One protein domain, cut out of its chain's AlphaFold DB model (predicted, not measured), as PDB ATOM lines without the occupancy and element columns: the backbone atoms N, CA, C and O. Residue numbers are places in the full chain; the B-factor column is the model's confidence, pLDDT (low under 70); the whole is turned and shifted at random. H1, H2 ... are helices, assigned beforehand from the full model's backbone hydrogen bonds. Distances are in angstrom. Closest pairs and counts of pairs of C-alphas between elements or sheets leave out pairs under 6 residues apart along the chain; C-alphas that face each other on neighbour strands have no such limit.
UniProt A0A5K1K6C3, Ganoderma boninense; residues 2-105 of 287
ATOM      1  N   GLU A   2     -42.086 -45.142  11.770       91.44
ATOM      2  CA  GLU A   2     -41.409 -46.066  10.847       91.44
ATOM      3  C   GLU A   2     -40.041 -46.558  11.358       91.44
ATOM      4  O   GLU A   2     -39.772 -47.751  11.326       91.44
ATOM      5  N   ILE A   3     -39.220 -45.684  11.954       92.31
ATOM      6  CA  ILE A   3     -37.907 -46.076  12.503       92.31
ATOM      7  C   ILE A   3     -38.035 -47.018  13.712       92.31
ATOM      8  O   ILE A   3     -37.300 -47.999  13.814       92.31
ATOM      9  N   SER A   4     -38.953 -46.735  14.640       93.06
ATOM     10  CA  SER A   4     -39.087 -47.506  15.882       93.06
ATOM     11  C   SER A   4     -39.875 -48.804  15.694       93.06
ATOM     12  O   SER A   4     -39.423 -49.847  16.150       93.06
ATOM     13  N   HIS A   5     -40.998 -48.750  14.975       94.56
ATOM     14  CA  HIS A   5     -41.977 -49.837  14.864       94.56
ATOM     15  C   HIS A   5     -42.230 -50.300  13.420       94.56
ATOM     16  O   HIS A   5     -43.090 -51.136  13.189       94.56
ATOM     17  N   GLY A   6     -41.579 -49.722  12.407       92.88
ATOM     18  CA  GLY A   6     -41.825 -50.109  11.011       92.88
ATOM     19  C   GLY A   6     -43.202 -49.683  10.494       92.88
ATOM     20  O   GLY A   6     -43.561 -49.998   9.368       92.88
ATOM     21  N   HIS A   7     -43.971 -48.937  11.290       91.50
ATOM     22  CA  HIS A   7     -45.303 -48.464  10.934       91.50
ATOM     23  C   HIS A   7     -45.219 -47.136  10.177       91.50
ATOM     24  O   HIS A   7     -44.821 -46.106  10.742       91.50
ATOM     25  N   ARG A   8     -45.580 -47.159   8.889       90.31
ATOM     26  CA  ARG A   8     -45.630 -45.964   8.040       90.31
ATOM     27  C   ARG A   8     -46.979 -45.271   8.215       90.31
ATOM     28  O   ARG A   8     -48.011 -45.797   7.814       90.31
ATOM     29  N   VAL A   9     -46.946 -44.071   8.785       89.06
ATOM     30  CA  VAL A   9     -48.135 -43.235   8.987       89.06
ATOM     31  C   VAL A   9     -48.551 -42.632   7.646       89.06
ATOM     32  O   VAL A   9     -47.768 -41.922   7.016       89.06
ATOM     33  N   THR A  10     -49.774 -42.920   7.205       87.00
ATOM     34  CA  THR A  10     -50.322 -42.455   5.916       87.00
ATOM     35  C   THR A  10     -51.404 -41.389   6.066       87.00
ATOM     36  O   THR A  10     -51.711 -40.692   5.103       87.00
ATOM     37  N   SER A  11     -51.971 -41.238   7.264       88.69
ATOM     38  CA  SER A  11     -53.012 -40.258   7.568       88.69
ATOM     39  C   SER A  11     -52.665 -39.465   8.822       88.69
ATOM     40  O   SER A  11     -51.988 -39.965   9.719       88.69
ATOM     41  N   ARG A  12     -53.169 -38.230   8.895       84.69
ATOM     42  CA  ARG A  12     -53.128 -37.420  10.121       84.69
ATOM     43  C   ARG A  12     -53.982 -38.025  11.235       84.69
ATOM     44  O   ARG A  12     -53.659 -37.814  12.395       84.69
ATOM     45  N   ASP A  13     -55.001 -38.799  10.869       88.88
ATOM     46  CA  ASP A  13     -55.943 -39.436  11.795       88.88
ATOM     47  C   ASP A  13     -55.457 -40.814  12.283       88.88
ATOM     48  O   ASP A  13     -56.260 -41.698  12.589       88.88
ATOM     49  N   ASP A  14     -54.140 -41.040  12.308       90.00
ATOM     50  CA  ASP A  14     -53.569 -42.301  12.774       90.00
ATOM     51  C   ASP A  14     -53.842 -42.480  14.285       90.00
ATOM     52  O   ASP A  14     -53.375 -41.678  15.107       90.00
ATOM     53  N   PRO A  15     -54.589 -43.525  14.693       89.25
ATOM     54  CA  PRO A  15     -54.989 -43.691  16.087       89.25
ATOM     55  C   PRO A  15     -53.810 -43.859  17.048       89.25
ATOM     56  O   PRO A  15     -53.905 -43.435  18.203       89.25
ATOM     57  N   PHE A  16     -52.719 -44.483  16.594       88.94
ATOM     58  CA  PHE A  16     -51.528 -44.674  17.413       88.94
ATOM     59  C   PHE A  16     -50.851 -43.327  17.668       88.94
ATOM     60  O   PHE A  16     -50.512 -43.009  18.810       88.94
ATOM     61  N   VAL A  17     -50.718 -42.503  16.624       89.50
ATOM     62  CA  VAL A  17     -50.140 -41.155  16.731       89.50
ATOM     63  C   VAL A  17     -50.945 -40.297  17.706       89.50
ATOM     64  O   VAL A  17     -50.359 -39.680  18.592       89.50
ATOM     65  N   HIS A  18     -52.279 -40.315  17.630       89.50
ATOM     66  CA  HIS A  18     -53.121 -39.577  18.578       89.50
ATOM     67  C   HIS A  18     -52.924 -40.015  20.031       89.50
ATOM     68  O   HIS A  18     -52.819 -39.168  20.919       89.50
ATOM     69  N   ARG A  19     -52.856 -41.329  20.290       89.56
ATOM     70  CA  ARG A  19     -52.591 -41.842  21.645       89.56
ATOM     71  C   ARG A  19     -51.208 -41.445  22.139       89.56
ATOM     72  O   ARG A  19     -51.063 -41.096  23.307       89.56
ATOM     73  N   ALA A  20     -50.211 -41.475  21.264       87.56
ATOM     74  CA  ALA A  20     -48.859 -41.104  21.632       87.56
ATOM     75  C   ALA A  20     -48.707 -39.601  21.910       87.56
ATOM     76  O   ALA A  20     -48.035 -39.244  22.874       87.56
ATOM     77  N   ASN A  21     -49.394 -38.738  21.155       85.94
ATOM     78  CA  ASN A  21     -49.453 -37.301  21.445       85.94
ATOM     79  C   ASN A  21     -50.148 -37.043  22.792       85.94
ATOM     80  O   ASN A  21     -49.637 -36.302  23.623       85.94
ATOM     81  N   ALA A  22     -51.261 -37.737  23.066       86.62
ATOM     82  CA  ALA A  22     -51.933 -37.639  24.363       86.62
ATOM     83  C   ALA A  22     -51.034 -38.103  25.525       86.62
ATOM     84  O   ALA A  22     -51.090 -37.543  26.620       86.62
ATOM     85  N   PHE A  23     -50.200 -39.124  25.306       88.00
ATOM     86  CA  PHE A  23     -49.174 -39.516  26.271       88.00
ATOM     87  C   PHE A  23     -48.124 -38.413  26.464       88.00
ATOM     88  O   PHE A  23     -47.785 -38.118  27.608       88.00
ATOM     89  N   ALA A  24     -47.632 -37.797  25.385       82.69
ATOM     90  CA  ALA A  24     -46.626 -36.741  25.455       82.69
ATOM     91  C   ALA A  24     -47.118 -35.524  26.257       82.69
ATOM     92  O   ALA A  24     -46.398 -35.051  27.137       82.69
ATOM     93  N   ASP A  25     -48.370 -35.100  26.057       82.81
ATOM     94  CA  ASP A  25     -48.994 -34.021  26.836       82.81
ATOM     95  C   ASP A  25     -49.051 -34.356  28.336       82.81
ATOM     96  O   ASP A  25     -48.666 -33.555  29.192       82.81
ATOM     97  N   ASN A  26     -49.478 -35.579  28.667       86.31
ATOM     98  CA  ASN A  26     -49.552 -36.052  30.050       86.31
ATOM     99  C   ASN A  26     -48.161 -36.178  30.691       86.31
ATOM    100  O   ASN A  26     -47.988 -35.867  31.872       86.31
ATOM    101  N   PHE A  27     -47.163 -36.617  29.921       82.88
ATOM    102  CA  PHE A  27     -45.775 -36.701  30.362       82.88
ATOM    103  C   PHE A  27     -45.183 -35.314  30.625       82.88
ATOM    104  O   PHE A  27     -44.539 -35.113  31.657       82.88
ATOM    105  N   ALA A  28     -45.431 -34.353  29.731       80.06
ATOM    106  CA  ALA A  28     -45.001 -32.973  29.903       80.06
ATOM    107  C   ALA A  28     -45.612 -32.373  31.175       80.06
ATOM    108  O   ALA A  28     -44.881 -31.811  31.984       80.06
ATOM    109  N   GLU A  29     -46.914 -32.566  31.402       81.06
ATOM    110  CA  GLU A  29     -47.587 -32.101  32.617       81.06
ATOM    111  C   GLU A  29     -47.006 -32.738  33.892       81.06
ATOM    112  O   GLU A  29     -46.779 -32.041  34.883       81.06
ATOM    113  N   ALA A  30     -46.753 -34.049  33.875       81.56
ATOM    114  CA  ALA A  30     -46.215 -34.776  35.026       81.56
ATOM    115  C   ALA A  30     -44.753 -34.419  35.343       81.56
ATOM    116  O   ALA A  30     -44.325 -34.573  36.483       81.56
ATOM    117  N   SER A  31     -43.990 -33.961  34.347       76.12
ATOM    118  CA  SER A  31     -42.561 -33.649  34.487       76.12
ATOM    119  C   SER A  31     -42.288 -32.198  34.889       76.12
ATOM    120  O   SER A  31     -41.134 -31.843  35.137       76.12
ATOM    121  N   LEU A  32     -43.318 -31.346  34.941       75.50
ATOM    122  CA  LEU A  32     -43.172 -29.964  35.387       75.50
ATOM    123  C   LEU A  32     -42.779 -29.933  36.875       75.50
ATOM    124  O   LEU A  32     -43.518 -30.468  37.706       75.50
ATOM    125  N   PRO A  33     -41.653 -29.289  37.238       70.06
ATOM    126  CA  PRO A  33     -41.231 -29.201  38.628       70.06
ATOM    127  C   PRO A  33     -42.308 -28.545  39.487       70.06
ATOM    128  O   PRO A  33     -42.856 -27.507  39.112       70.06
ATOM    129  N   ASN A  34     -42.562 -29.113  40.667       71.06
ATOM    130  CA  ASN A  34     -43.474 -28.559  41.669       71.06
ATOM    131  C   ASN A  34     -44.936 -28.428  41.211       71.06
ATOM    132  O   ASN A  34     -45.710 -27.689  41.830       71.06
ATOM    133  N   ASN A  35     -45.325 -29.130  40.142       77.19
ATOM    134  CA  ASN A  35     -46.682 -29.091  39.606       77.19
ATOM    135  C   ASN A  35     -47.672 -29.861  40.495       77.19
ATOM    136  O   ASN A  35     -48.890 -29.693  40.378       77.19
ATOM    137  N   HIS A  36     -47.188 -30.735  41.385       82.00
ATOM    138  CA  HIS A  36     -48.028 -31.556  42.248       82.00
ATOM    139  C   HIS A  36     -47.690 -31.350  43.729       82.00
ATOM    140  O   HIS A  36     -46.544 -31.187  44.127       82.00
ATOM    141  N   VAL A  37     -48.710 -31.389  44.596       82.88
ATOM    142  CA  VAL A  37     -48.537 -31.183  46.052       82.88
ATOM    143  C   VAL A  37     -47.593 -32.225  46.668       82.88
ATOM    144  O   VAL A  37     -46.902 -31.940  47.643       82.88
ATOM    145  N   VAL A  38     -47.538 -33.425  46.083       85.50
ATOM    146  CA  VAL A  38     -46.625 -34.492  46.508       85.50
ATOM    147  C   VAL A  38     -45.149 -34.134  46.297       85.50
ATOM    148  O   VAL A  38     -44.319 -34.621  47.055       85.50
ATOM    149  N   ASP A  39     -44.831 -33.237  45.360       83.69
ATOM    150  CA  ASP A  39     -43.457 -32.774  45.120       83.69
ATOM    151  C   ASP A  39     -42.958 -31.924  46.300       83.69
ATOM    152  O   ASP A  39     -41.802 -32.010  46.705       83.69
ATOM    153  N   TRP A  40     -43.863 -31.149  46.910       82.44
ATOM    154  CA  TRP A  40     -43.590 -30.334  48.098       82.44
ATOM    155  C   TRP A  40     -43.634 -31.140  49.393       82.44
ATOM    156  O   TRP A  40     -42.920 -30.840  50.350       82.44
ATOM    157  N   LEU A  41     -44.509 -32.145  49.448       88.56
ATOM    158  CA  LEU A  41     -44.768 -32.960  50.630       88.56
ATOM    159  C   LEU A  41     -44.649 -34.453  50.270       88.56
ATOM    160  O   LEU A  41     -45.671 -35.139  50.154       88.56
ATOM    161  N   PRO A  42     -43.420 -34.994  50.146       86.12
ATOM    162  CA  PRO A  42     -43.196 -36.364  49.672       86.12
ATOM    163  C   PRO A  42     -43.911 -37.439  50.497       86.12
ATOM    164  O   PRO A  42     -44.329 -38.466  49.963       86.12
ATOM    165  N   PHE A  43     -44.143 -37.197  51.795       89.69
ATOM    166  CA  PHE A  43     -44.855 -38.140  52.664       89.69
ATOM    167  C   PHE A  43     -46.301 -38.425  52.207       89.69
ATOM    168  O   PHE A  43     -46.841 -39.489  52.523       89.69
ATOM    169  N   LEU A  44     -46.921 -37.531  51.424       90.56
ATOM    170  CA  LEU A  44     -48.246 -37.755  50.834       90.56
ATOM    171  C   LEU A  44     -48.256 -38.956  49.873       90.56
ATOM    172  O   LEU A  44     -49.291 -39.606  49.708       90.56
ATOM    173  N   ALA A  45     -47.108 -39.319  49.288       88.88
ATOM    174  CA  ALA A  45     -46.981 -40.497  48.433       88.88
ATOM    175  C   ALA A  45     -47.297 -41.807  49.178       88.88
ATOM    176  O   ALA A  45     -47.736 -42.773  48.550       88.88
ATOM    177  N   HIS A  46     -47.173 -41.848  50.507       90.31
ATOM    178  CA  HIS A  46     -47.454 -43.040  51.316       90.31
ATOM    179  C   HIS A  46     -48.896 -43.112  51.840       90.31
ATOM    180  O   HIS A  46     -49.330 -44.167  52.301       90.31
ATOM    181  N   LEU A  47     -49.668 -42.025  51.742       92.06
ATOM    182  CA  LEU A  47     -51.040 -41.975  52.247       92.06
ATOM    183  C   LEU A  47     -52.016 -42.790  51.378       92.06
ATOM    184  O   LEU A  47     -51.884 -42.795  50.157       92.06
ATOM    185  N   PRO A  48     -53.021 -43.476  51.944       91.25
ATOM    186  CA  PRO A  48     -54.006 -44.213  51.152       91.25
ATOM    187  C   PRO A  48     -54.735 -43.352  50.104       91.25
ATOM    188  O   PRO A  48     -55.090 -42.208  50.373       91.25
ATOM    189  N   SER A  49     -55.018 -43.915  48.924       89.88
ATOM    190  CA  SER A  49     -55.652 -43.198  47.799       89.88
ATOM    191  C   SER A  49     -57.083 -42.723  48.065       89.88
ATOM    192  O   SER A  49     -57.555 -41.828  47.374       89.88
ATOM    193  N   TRP A  50     -57.772 -43.292  49.058       90.00
ATOM    194  CA  TRP A  50     -59.133 -42.894  49.429       90.00
ATOM    195  C   TRP A  50     -59.196 -41.561  50.192       90.00
ATOM    196  O   TRP A  50     -60.283 -41.008  50.353       90.00
ATOM    197  N   LEU A  51     -58.061 -41.043  50.677       92.31
ATOM    198  CA  LEU A  51     -58.025 -39.791  51.432       92.31
ATOM    199  C   LEU A  51     -58.301 -38.567  50.536       92.31
ATOM    200  O   LEU A  51     -57.833 -38.516  49.393       92.31
ATOM    201  N   PRO A  52     -59.001 -37.536  51.053       86.94
ATOM    202  CA  PRO A  52     -59.212 -36.287  50.326       86.94
ATOM    203  C   PRO A  52     -57.887 -35.653  49.881       86.94
ATOM    204  O   PRO A  52     -56.922 -35.605  50.640       86.94
ATOM    205  N   GLY A  53     -57.839 -35.161  48.641       84.31
ATOM    206  CA  GLY A  53     -56.635 -34.546  48.066       84.31
ATOM    207  C   GLY A  53     -55.632 -35.526  47.440       84.31
ATOM    208  O   GLY A  53     -54.668 -35.079  46.826       84.31
ATOM    209  N   MET A  54     -55.864 -36.846  47.500       89.75
ATOM    210  CA  MET A  54     -54.979 -37.863  46.897       89.75
ATOM    211  C   MET A  54     -55.265 -38.157  45.411       89.75
ATOM    212  O   MET A  54     -54.795 -39.158  44.869       89.75
ATOM    213  N   GLY A  55     -56.003 -37.283  44.714       87.31
ATOM    214  CA  GLY A  55     -56.374 -37.468  43.301       87.31
ATOM    215  C   GLY A  55     -55.178 -37.591  42.345       87.31
ATOM    216  O   GLY A  55     -55.287 -38.231  41.298       87.31
ATOM    217  N   PHE A  56     -54.010 -37.064  42.729       87.62
ATOM    218  CA  PHE A  56     -52.767 -37.217  41.966       87.62
ATOM    219  C   PHE A  56     -52.346 -38.687  41.805       87.62
ATOM    220  O   PHE A  56     -51.748 -39.034  40.794       87.62
ATOM    221  N   LYS A  57     -52.691 -39.571  42.755       90.00
ATOM    222  CA  LYS A  57     -52.370 -41.004  42.668       90.00
ATOM    223  C   LYS A  57     -53.129 -41.691  41.545       90.00
ATOM    224  O   LYS A  57     -52.557 -42.486  40.808       90.00
ATOM    225  N   GLU A  58     -54.406 -41.354  41.405       90.12
ATOM    226  CA  GLU A  58     -55.247 -41.875  40.331       90.12
ATOM    227  C   GLU A  58     -54.801 -41.333  38.970       90.12
ATOM    228  O   GLU A  58     -54.698 -42.079  37.996       90.12
ATOM    229  N   LYS A  59     -54.428 -40.049  38.918       89.50
ATOM    230  CA  LYS A  59     -53.819 -39.446  37.729       89.50
ATOM    231  C   LYS A  59     -52.516 -40.150  37.336       89.50
ATOM    232  O   LYS A  59     -52.366 -40.529  36.177       89.50
ATOM    233  N   ALA A  60     -51.620 -40.390  38.295       89.50
ATOM    234  CA  ALA A  60     -50.363 -41.105  38.076       89.50
ATOM    235  C   ALA A  60     -50.596 -42.551  37.605       89.50
ATOM    236  O   ALA A  60     -49.932 -43.004  36.674       89.50
ATOM    237  N   ARG A  61     -51.575 -43.261  38.188       91.75
ATOM    238  CA  ARG A  61     -51.986 -44.602  37.741       91.75
ATOM    239  C   ARG A  61     -52.437 -44.581  36.281       91.75
ATOM    240  O   ARG A  61     -51.949 -45.378  35.487       91.75
ATOM    241  N   ARG A  62     -53.306 -43.634  35.915       91.94
ATOM    242  CA  ARG A  62     -53.802 -43.475  34.543       91.94
ATOM    243  C   ARG A  62     -52.679 -43.168  33.552       91.94
ATOM    244  O   ARG A  62     -52.637 -43.771  32.486       91.94
ATOM    245  N   PHE A  63     -51.772 -42.253  33.895       91.44
ATOM    246  CA  PHE A  63     -50.633 -41.901  33.036       91.44
ATOM    247  C   PHE A  63     -49.689 -43.088  32.843       91.44
ATOM    248  O   PHE A  63     -49.258 -43.365  31.722       91.44
ATOM    249  N   LYS A  64     -49.433 -43.846  33.915       91.25
ATOM    250  CA  LYS A  64     -48.677 -45.096  33.842       91.25
ATOM    251  C   LYS A  64     -49.356 -46.096  32.902       91.25
ATOM    252  O   LYS A  64     -48.703 -46.625  32.015       91.25
ATOM    253  N   GLU A  65     -50.654 -46.335  33.056       93.00
ATOM    254  CA  GLU A  65     -51.393 -47.279  32.206       93.00
ATOM    255  C   GLU A  65     -51.384 -46.882  30.730       93.00
ATOM    256  O   GLU A  65     -51.200 -47.743  29.874       93.00
ATOM    257  N   GLN A  66     -51.504 -45.588  30.426       91.44
ATOM    258  CA  GLN A  66     -51.402 -45.086  29.054       91.44
ATOM    259  C   GLN A  66     -50.035 -45.382  28.433       91.44
ATOM    260  O   GLN A  66     -49.981 -45.878  27.311       91.44
ATOM    261  N   TYR A  67     -48.942 -45.132  29.160       91.12
ATOM    262  CA  TYR A  67     -47.592 -45.421  28.670       91.12
ATOM    263  C   TYR A  67     -47.373 -46.918  28.426       91.12
ATOM    264  O   TYR A  67     -46.879 -47.314  27.373       91.12
ATOM    265  N   PHE A  68     -47.781 -47.759  29.381       93.50
ATOM    266  CA  PHE A  68     -47.641 -49.212  29.263       93.50
ATOM    267  C   PHE A  68     -48.490 -49.763  28.116       93.50
ATOM    268  O   PHE A  68     -48.007 -50.587  27.345       93.50
ATOM    269  N   SER A  69     -49.723 -49.275  27.959       93.44
ATOM    270  CA  SER A  69     -50.587 -49.658  26.843       93.44
ATOM    271  C   SER A  69     -50.006 -49.238  25.496       93.44
ATOM    272  O   SER A  69     -50.139 -49.992  24.538       93.44
ATOM    273  N   LEU A  70     -49.387 -48.057  25.408       93.62
ATOM    274  CA  LEU A  70     -48.769 -47.572  24.174       93.62
ATOM    275  C   LEU A  70     -47.578 -48.450  23.769       93.62
ATOM    276  O   LEU A  70     -47.464 -48.825  22.604       93.62
ATOM    277  N   ALA A  71     -46.731 -48.810  24.737       94.94
ATOM    278  CA  ALA A  71     -45.583 -49.678  24.501       94.94
ATOM    279  C   ALA A  71     -45.994 -51.099  24.101       94.94
ATOM    280  O   ALA A  71     -45.465 -51.643  23.133       94.94
ATOM    281  N   ASP A  72     -46.968 -51.679  24.802       94.88
ATOM    282  CA  ASP A  72     -47.483 -53.015  24.492       94.88
ATOM    283  C   ASP A  72     -48.173 -53.052  23.120       94.88
ATOM    284  O   ASP A  72     -47.949 -53.964  22.326       94.88
ATOM    285  N   GLU A  73     -48.968 -52.030  22.792       94.12
ATOM    286  CA  GLU A  73     -49.601 -51.916  21.480       94.12
ATOM    287  C   GLU A  73     -48.568 -51.813  20.352       94.12
ATOM    288  O   GLU A  73     -48.644 -52.585  19.394       94.12
ATOM    289  N   GLY A  74     -47.595 -50.905  20.470       94.31
ATOM    290  CA  GLY A  74     -46.564 -50.717  19.450       94.31
ATOM    291  C   GLY A  74     -45.743 -51.988  19.234       94.31
ATOM    292  O   GLY A  74     -45.488 -52.381  18.095       94.31
ATOM    293  N   HIS A  75     -45.385 -52.680  20.316       95.06
ATOM    294  CA  HIS A  75     -44.666 -53.952  20.245       95.06
ATOM    295  C   HIS A  75     -45.495 -55.053  19.578       95.06
ATOM    296  O   HIS A  75     -44.993 -55.770  18.712       95.06
ATOM    297  N   ARG A  76     -46.785 -55.156  19.923       95.69
ATOM    298  CA  ARG A  76     -47.701 -56.137  19.327       95.69
ATOM    299  C   ARG A  76     -47.897 -55.907  17.832       95.69
ATOM    300  O   ARG A  76     -47.862 -56.876  17.084       95.69
ATOM    301  N   MET A  77     -48.029 -54.653  17.394       94.69
ATOM    302  CA  MET A  77     -48.124 -54.311  15.968       94.69
ATOM    303  C   MET A  77     -46.947 -54.885  15.172       94.69
ATOM    304  O   MET A  77     -47.144 -55.503  14.130       94.69
ATOM    305  N   VAL A  78     -45.725 -54.745  15.696       95.50
ATOM    306  CA  VAL A  78     -44.519 -55.263  15.034       95.50
ATOM    307  C   VAL A  78     -44.523 -56.790  14.985       95.50
ATOM    308  O   VAL A  78     -44.191 -57.365  13.951       95.50
ATOM    309  N   LYS A  79     -44.905 -57.459  16.081       95.25
ATOM    310  CA  LYS A  79     -44.996 -58.928  16.131       95.25
ATOM    311  C   LYS A  79     -46.027 -59.459  15.136       95.25
ATOM    312  O   LYS A  79     -45.710 -60.368  14.376       95.25
ATOM    313  N   ASP A  80     -47.199 -58.834  15.068       96.00
ATOM    314  CA  ASP A  80     -48.244 -59.196  14.110       96.00
ATOM    315  C   ASP A  80     -47.757 -59.050  12.657       96.00
ATOM    316  O   ASP A  80     -48.077 -59.885  11.808       96.00
ATOM    317  N   ASP A  81     -46.985 -58.005  12.351       95.50
ATOM    318  CA  ASP A  81     -46.415 -57.802  11.018       95.50
ATOM    319  C   ASP A  81     -45.300 -58.810  10.695       95.50
ATOM    320  O   ASP A  81     -45.156 -59.217   9.535       95.50
ATOM    321  N   ILE A  82     -44.529 -59.243  11.702       95.25
ATOM    322  CA  ILE A  82     -43.523 -60.308  11.560       95.25
ATOM    323  C   ILE A  82     -44.217 -61.630  11.234       95.25
ATOM    324  O   ILE A  82     -43.858 -62.273  10.246       95.25
ATOM    325  N   ASP A  83     -45.246 -61.996  12.001       95.50
ATOM    326  CA  ASP A  83     -45.997 -63.242  11.818       95.50
ATOM    327  C   ASP A  83     -46.698 -63.296  10.451       95.50
ATOM    328  O   ASP A  83     -46.792 -64.354   9.825       95.50
ATOM    329  N   LYS A  84     -47.150 -62.143   9.944       95.94
ATOM    330  CA  LYS A  84     -47.732 -61.998   8.598       95.94
ATOM    331  C   LYS A  84     -46.689 -61.963   7.473       95.94
ATOM    332  O   LYS A  84     -47.074 -62.003   6.305       95.94
ATOM    333  N   GLY A  85     -45.398 -61.853   7.788       94.62
ATOM    334  CA  GLY A  85     -44.323 -61.735   6.800       94.62
ATOM    335  C   GLY A  85     -44.289 -60.395   6.053       94.62
ATOM    336  O   GLY A  85     -43.745 -60.329   4.952       94.62
ATOM    337  N   VAL A  86     -44.876 -59.335   6.622       95.00
ATOM    338  CA  VAL A  86     -44.951 -57.984   6.022       95.00
ATOM    339  C   VAL A  86     -44.185 -56.923   6.817       95.00
ATOM    340  O   VAL A  86     -44.213 -55.746   6.456       95.00
ATOM    341  N   ALA A  87     -43.497 -57.325   7.890       93.44
ATOM    342  CA  ALA A  87     -42.743 -56.419   8.744       93.44
ATOM    343  C   ALA A  87     -41.690 -55.614   7.979       93.44
ATOM    344  O   ALA A  87     -40.901 -56.142   7.191       93.44
ATOM    345  N   ARG A  88     -41.660 -54.312   8.267       93.00
ATOM    346  CA  ARG A  88     -40.641 -53.393   7.762       93.00
ATOM    347  C   ARG A  88     -39.432 -53.350   8.702       93.00
ATOM    348  O   ARG A  88     -39.603 -53.487   9.919       93.00
ATOM    349  N   PRO A  89     -38.225 -53.079   8.173       94.38
ATOM    350  CA  PRO A  89     -37.054 -52.836   9.004       94.38
ATOM    351  C   PRO A  89     -37.316 -51.711  10.011       94.38
ATOM    352  O   PRO A  89     -37.710 -50.609   9.640       94.38
ATOM    353  N   SER A  90     -37.095 -51.999  11.289       95.06
ATOM    354  CA  SER A  90     -37.304 -51.070  12.401       95.06
ATOM    355  C   SER A  90     -36.478 -51.485  13.611       95.06
ATOM    356  O   SER A  90     -35.960 -52.603  13.646       95.06
ATOM    357  N   LEU A  91     -36.350 -50.608  14.608       93.69
ATOM    358  CA  LEU A  91     -35.648 -50.922  15.854       93.69
ATOM    359  C   LEU A  91     -36.216 -52.191  16.508       93.69
ATOM    360  O   LEU A  91     -35.453 -53.102  16.823       93.69
ATOM    361  N   THR A  92     -37.541 -52.273  16.656       94.38
ATOM    362  CA  THR A  92     -38.206 -53.437  17.253       94.38
ATOM    363  C   THR A  92     -38.035 -54.688  16.395       94.38
ATOM    364  O   THR A  92     -37.705 -55.742  16.931       94.38
ATOM    365  N   TYR A  93     -38.177 -54.584  15.065       94.50
ATOM    366  CA  TYR A  93     -37.948 -55.720  14.163       94.50
ATOM    367  C   TYR A  93     -36.526 -56.271  14.305       94.50
ATOM    368  O   TYR A  93     -36.344 -57.472  14.495       94.50
ATOM    369  N   LYS A  94     -35.519 -55.393  14.279       93.38
ATOM    370  CA  LYS A  94     -34.117 -55.789  14.440       93.38
ATOM    371  C   LYS A  94     -33.877 -56.443  15.794       93.38
ATOM    372  O   LYS A  94     -33.237 -57.486  15.852       93.38
ATOM    373  N   ALA A  95     -34.423 -55.879  16.868       93.12
ATOM    374  CA  ALA A  95     -34.270 -56.443  18.205       93.12
ATOM    375  C   ALA A  95     -34.920 -57.835  18.341       93.12
ATOM    376  O   ALA A  95     -34.355 -58.700  19.006       93.12
ATOM    377  N   LEU A  96     -36.071 -58.062  17.697       92.25
ATOM    378  CA  LEU A  96     -36.812 -59.326  17.766       92.25
ATOM    379  C   LEU A  96     -36.281 -60.417  16.824       92.25
ATOM    380  O   LEU A  96     -36.300 -61.589  17.192       92.25
ATOM    381  N   VAL A  97     -35.852 -60.051  15.612       90.81
ATOM    382  CA  VAL A  97     -35.519 -61.005  14.536       90.81
ATOM    383  C   VAL A  97     -34.012 -61.158  14.341       90.81
ATOM    384  O   VAL A  97     -33.525 -62.272  14.163       90.81
ATOM    385  N   GLU A  98     -33.270 -60.050  14.354       86.88
ATOM    386  CA  GLU A  98     -31.816 -60.041  14.126       86.88
ATOM    387  C   GLU A  98     -31.021 -60.140  15.441       86.88
ATOM    388  O   GLU A  98     -29.850 -60.525  15.438       86.88
ATOM    389  N   GLY A  99     -31.649 -59.791  16.568       82.56
ATOM    390  CA  GLY A  99     -31.080 -59.897  17.908       82.56
ATOM    391  C   GLY A  99     -30.940 -61.345  18.382       82.56
ATOM    392  O   GLY A  99     -31.630 -62.255  17.919       82.56
ATOM    393  N   LYS A 100     -30.049 -61.585  19.351       80.50
ATOM    394  CA  LYS A 100     -29.980 -62.902  19.991       80.50
ATOM    395  C   LYS A 100     -31.201 -63.083  20.882       80.50
ATOM    396  O   LYS A 100     -31.441 -62.296  21.798       80.50
ATOM    397  N   SER A 101     -31.946 -64.155  20.635       77.56
ATOM    398  CA  SER A 101     -33.117 -64.502  21.438       77.56
ATOM    399  C   SER A 101     -32.764 -64.550  22.931       77.56
ATOM    400  O   SER A 101     -31.818 -65.230  23.331       77.56
ATOM    401  N   GLY A 102     -33.511 -63.800  23.746       77.50
ATOM    402  CA  GLY A 102     -33.340 -63.736  25.200       77.50
ATOM    403  C   GLY A 102     -32.210 -62.832  25.710       77.50
ATOM    404  O   GLY A 102     -32.051 -62.730  26.922       77.50
ATOM    405  N   GLU A 103     -31.442 -62.168  24.837       87.62
ATOM    406  CA  GLU A 103     -30.396 -61.219  25.262       87.62
ATOM    407  C   GLU A 103     -30.996 -59.919  25.813       87.62
ATOM    408  O   GLU A 103     -30.524 -59.398  26.823       87.62
ATOM    409  N   ILE A 104     -32.062 -59.421  25.181       89.00
ATOM    410  CA  ILE A 104     -32.789 -58.225  25.615       89.00
ATOM    411  C   ILE A 104     -34.217 -58.639  25.994       89.00
ATOM    412  O   ILE A 104     -34.908 -59.235  25.163       89.00
ATOM    413  N   PRO A 105     -34.678 -58.336  27.220       93.12
ATOM    414  CA  PRO A 105     -36.066 -58.561  27.613       93.12
ATOM    415  C   PRO A 105     -37.057 -57.846  26.680       93.12
ATOM    416  O   PRO A 105     -36.829 -56.705  26.278       93.12
TER     417      PRO A 105
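This is residues 2 to 105 of the 287 residues of a protein of Ganoderma boninense (UniProt A0A5K1K6C3). One long helix, H5, makes the long axis of the domain; H2 crosses its middle part slantwise, the short helices H1 and H6 pack on the half of H5 toward its last residue, and a small head of two short helices, H3 and H4, sits near its first residue. The assembly is loosely formed: H3 and H4 touch no helix, though they are near each other, and residues 10 to 15, in the link from H1 and at the first residue of H2, stand free. The printed part has 104 residues with six named helices, in the order H1 H2 H3 H4 H5 H6, and no named strand; the class is all helix. The whole is loose, with a radius of gyration of the C-alphas of 18.4 A, and the C-alphas span 52 by 36 by 24 A.

The printed part begins with H1, residues 2 to 5, with C-alpha 2 at (-41.409, -46.066, 10.847). H2, residues 15 to 31, is 24.4 A from first to last C-alpha. H3, residues 37 to 40, measures 5.4 A and H4, residues 42 to 46, measures 8.1 A. H5, residues 55 to 83, is the longest helix at 42.0 A, from C-alpha 55 at (-56.374, -37.468, 43.301) to C-alpha 83 at (-45.997, -63.242, 11.818). H6, residues 91 to 98, is 10.0 A long and ends with C-alpha 98 at (-31.816, -60.041, 14.126).

H5 is the hub and touches H1, H2 and H6. H2 touches H5 at its residues 63 to 70 alone, with the C-alphas of Phe 23 and Tyr 67 closest at 6.6 A. They run opposite ways at a steep tilt of 35.2 degrees, only just past shallow. H6 touches H5 at its residues 75 to 82 alone, the C-alphas of Val 78 and Tyr 93 being closest at 6.6 A, and they run the same way at a steep tilt of 44 degrees. H1 touches H5 at its residues 74 to 78 alone, closest at the C-alphas of His 5 and Val 78, 6.0 A. H1 also touches H6, where the C-alphas of Ser 4 and Leu 91 are closest at 4.8 A. H3 and H4 are close but not clearly touching, with the closest C-alphas, of Val 38 and Leu 44, 5.7 A apart. H4 and H5 are close but not clearly touching too, at 7.9 A between the closest C-alphas, of Ala 45 and Lys 57. H2 and H6 are apart. Each O i to N i+4 pair is within hydrogen-bond range in H2, H5 and H6; in H4 it is 0 of 1, beside 2 of 2 O i to N i+3 pairs, and H1 and H3 are too short for an i+4 pair.

The C-alphas of Pro 52 and Gly 85, the two farthest apart, are 52.6 A from each other. The printed part has no cut. The links H2 to H3 and H3 to H4 are tight, the other three are short, and no link is long. The mean pLDDT of the printed part is 89.1, and no printed residue is under 70.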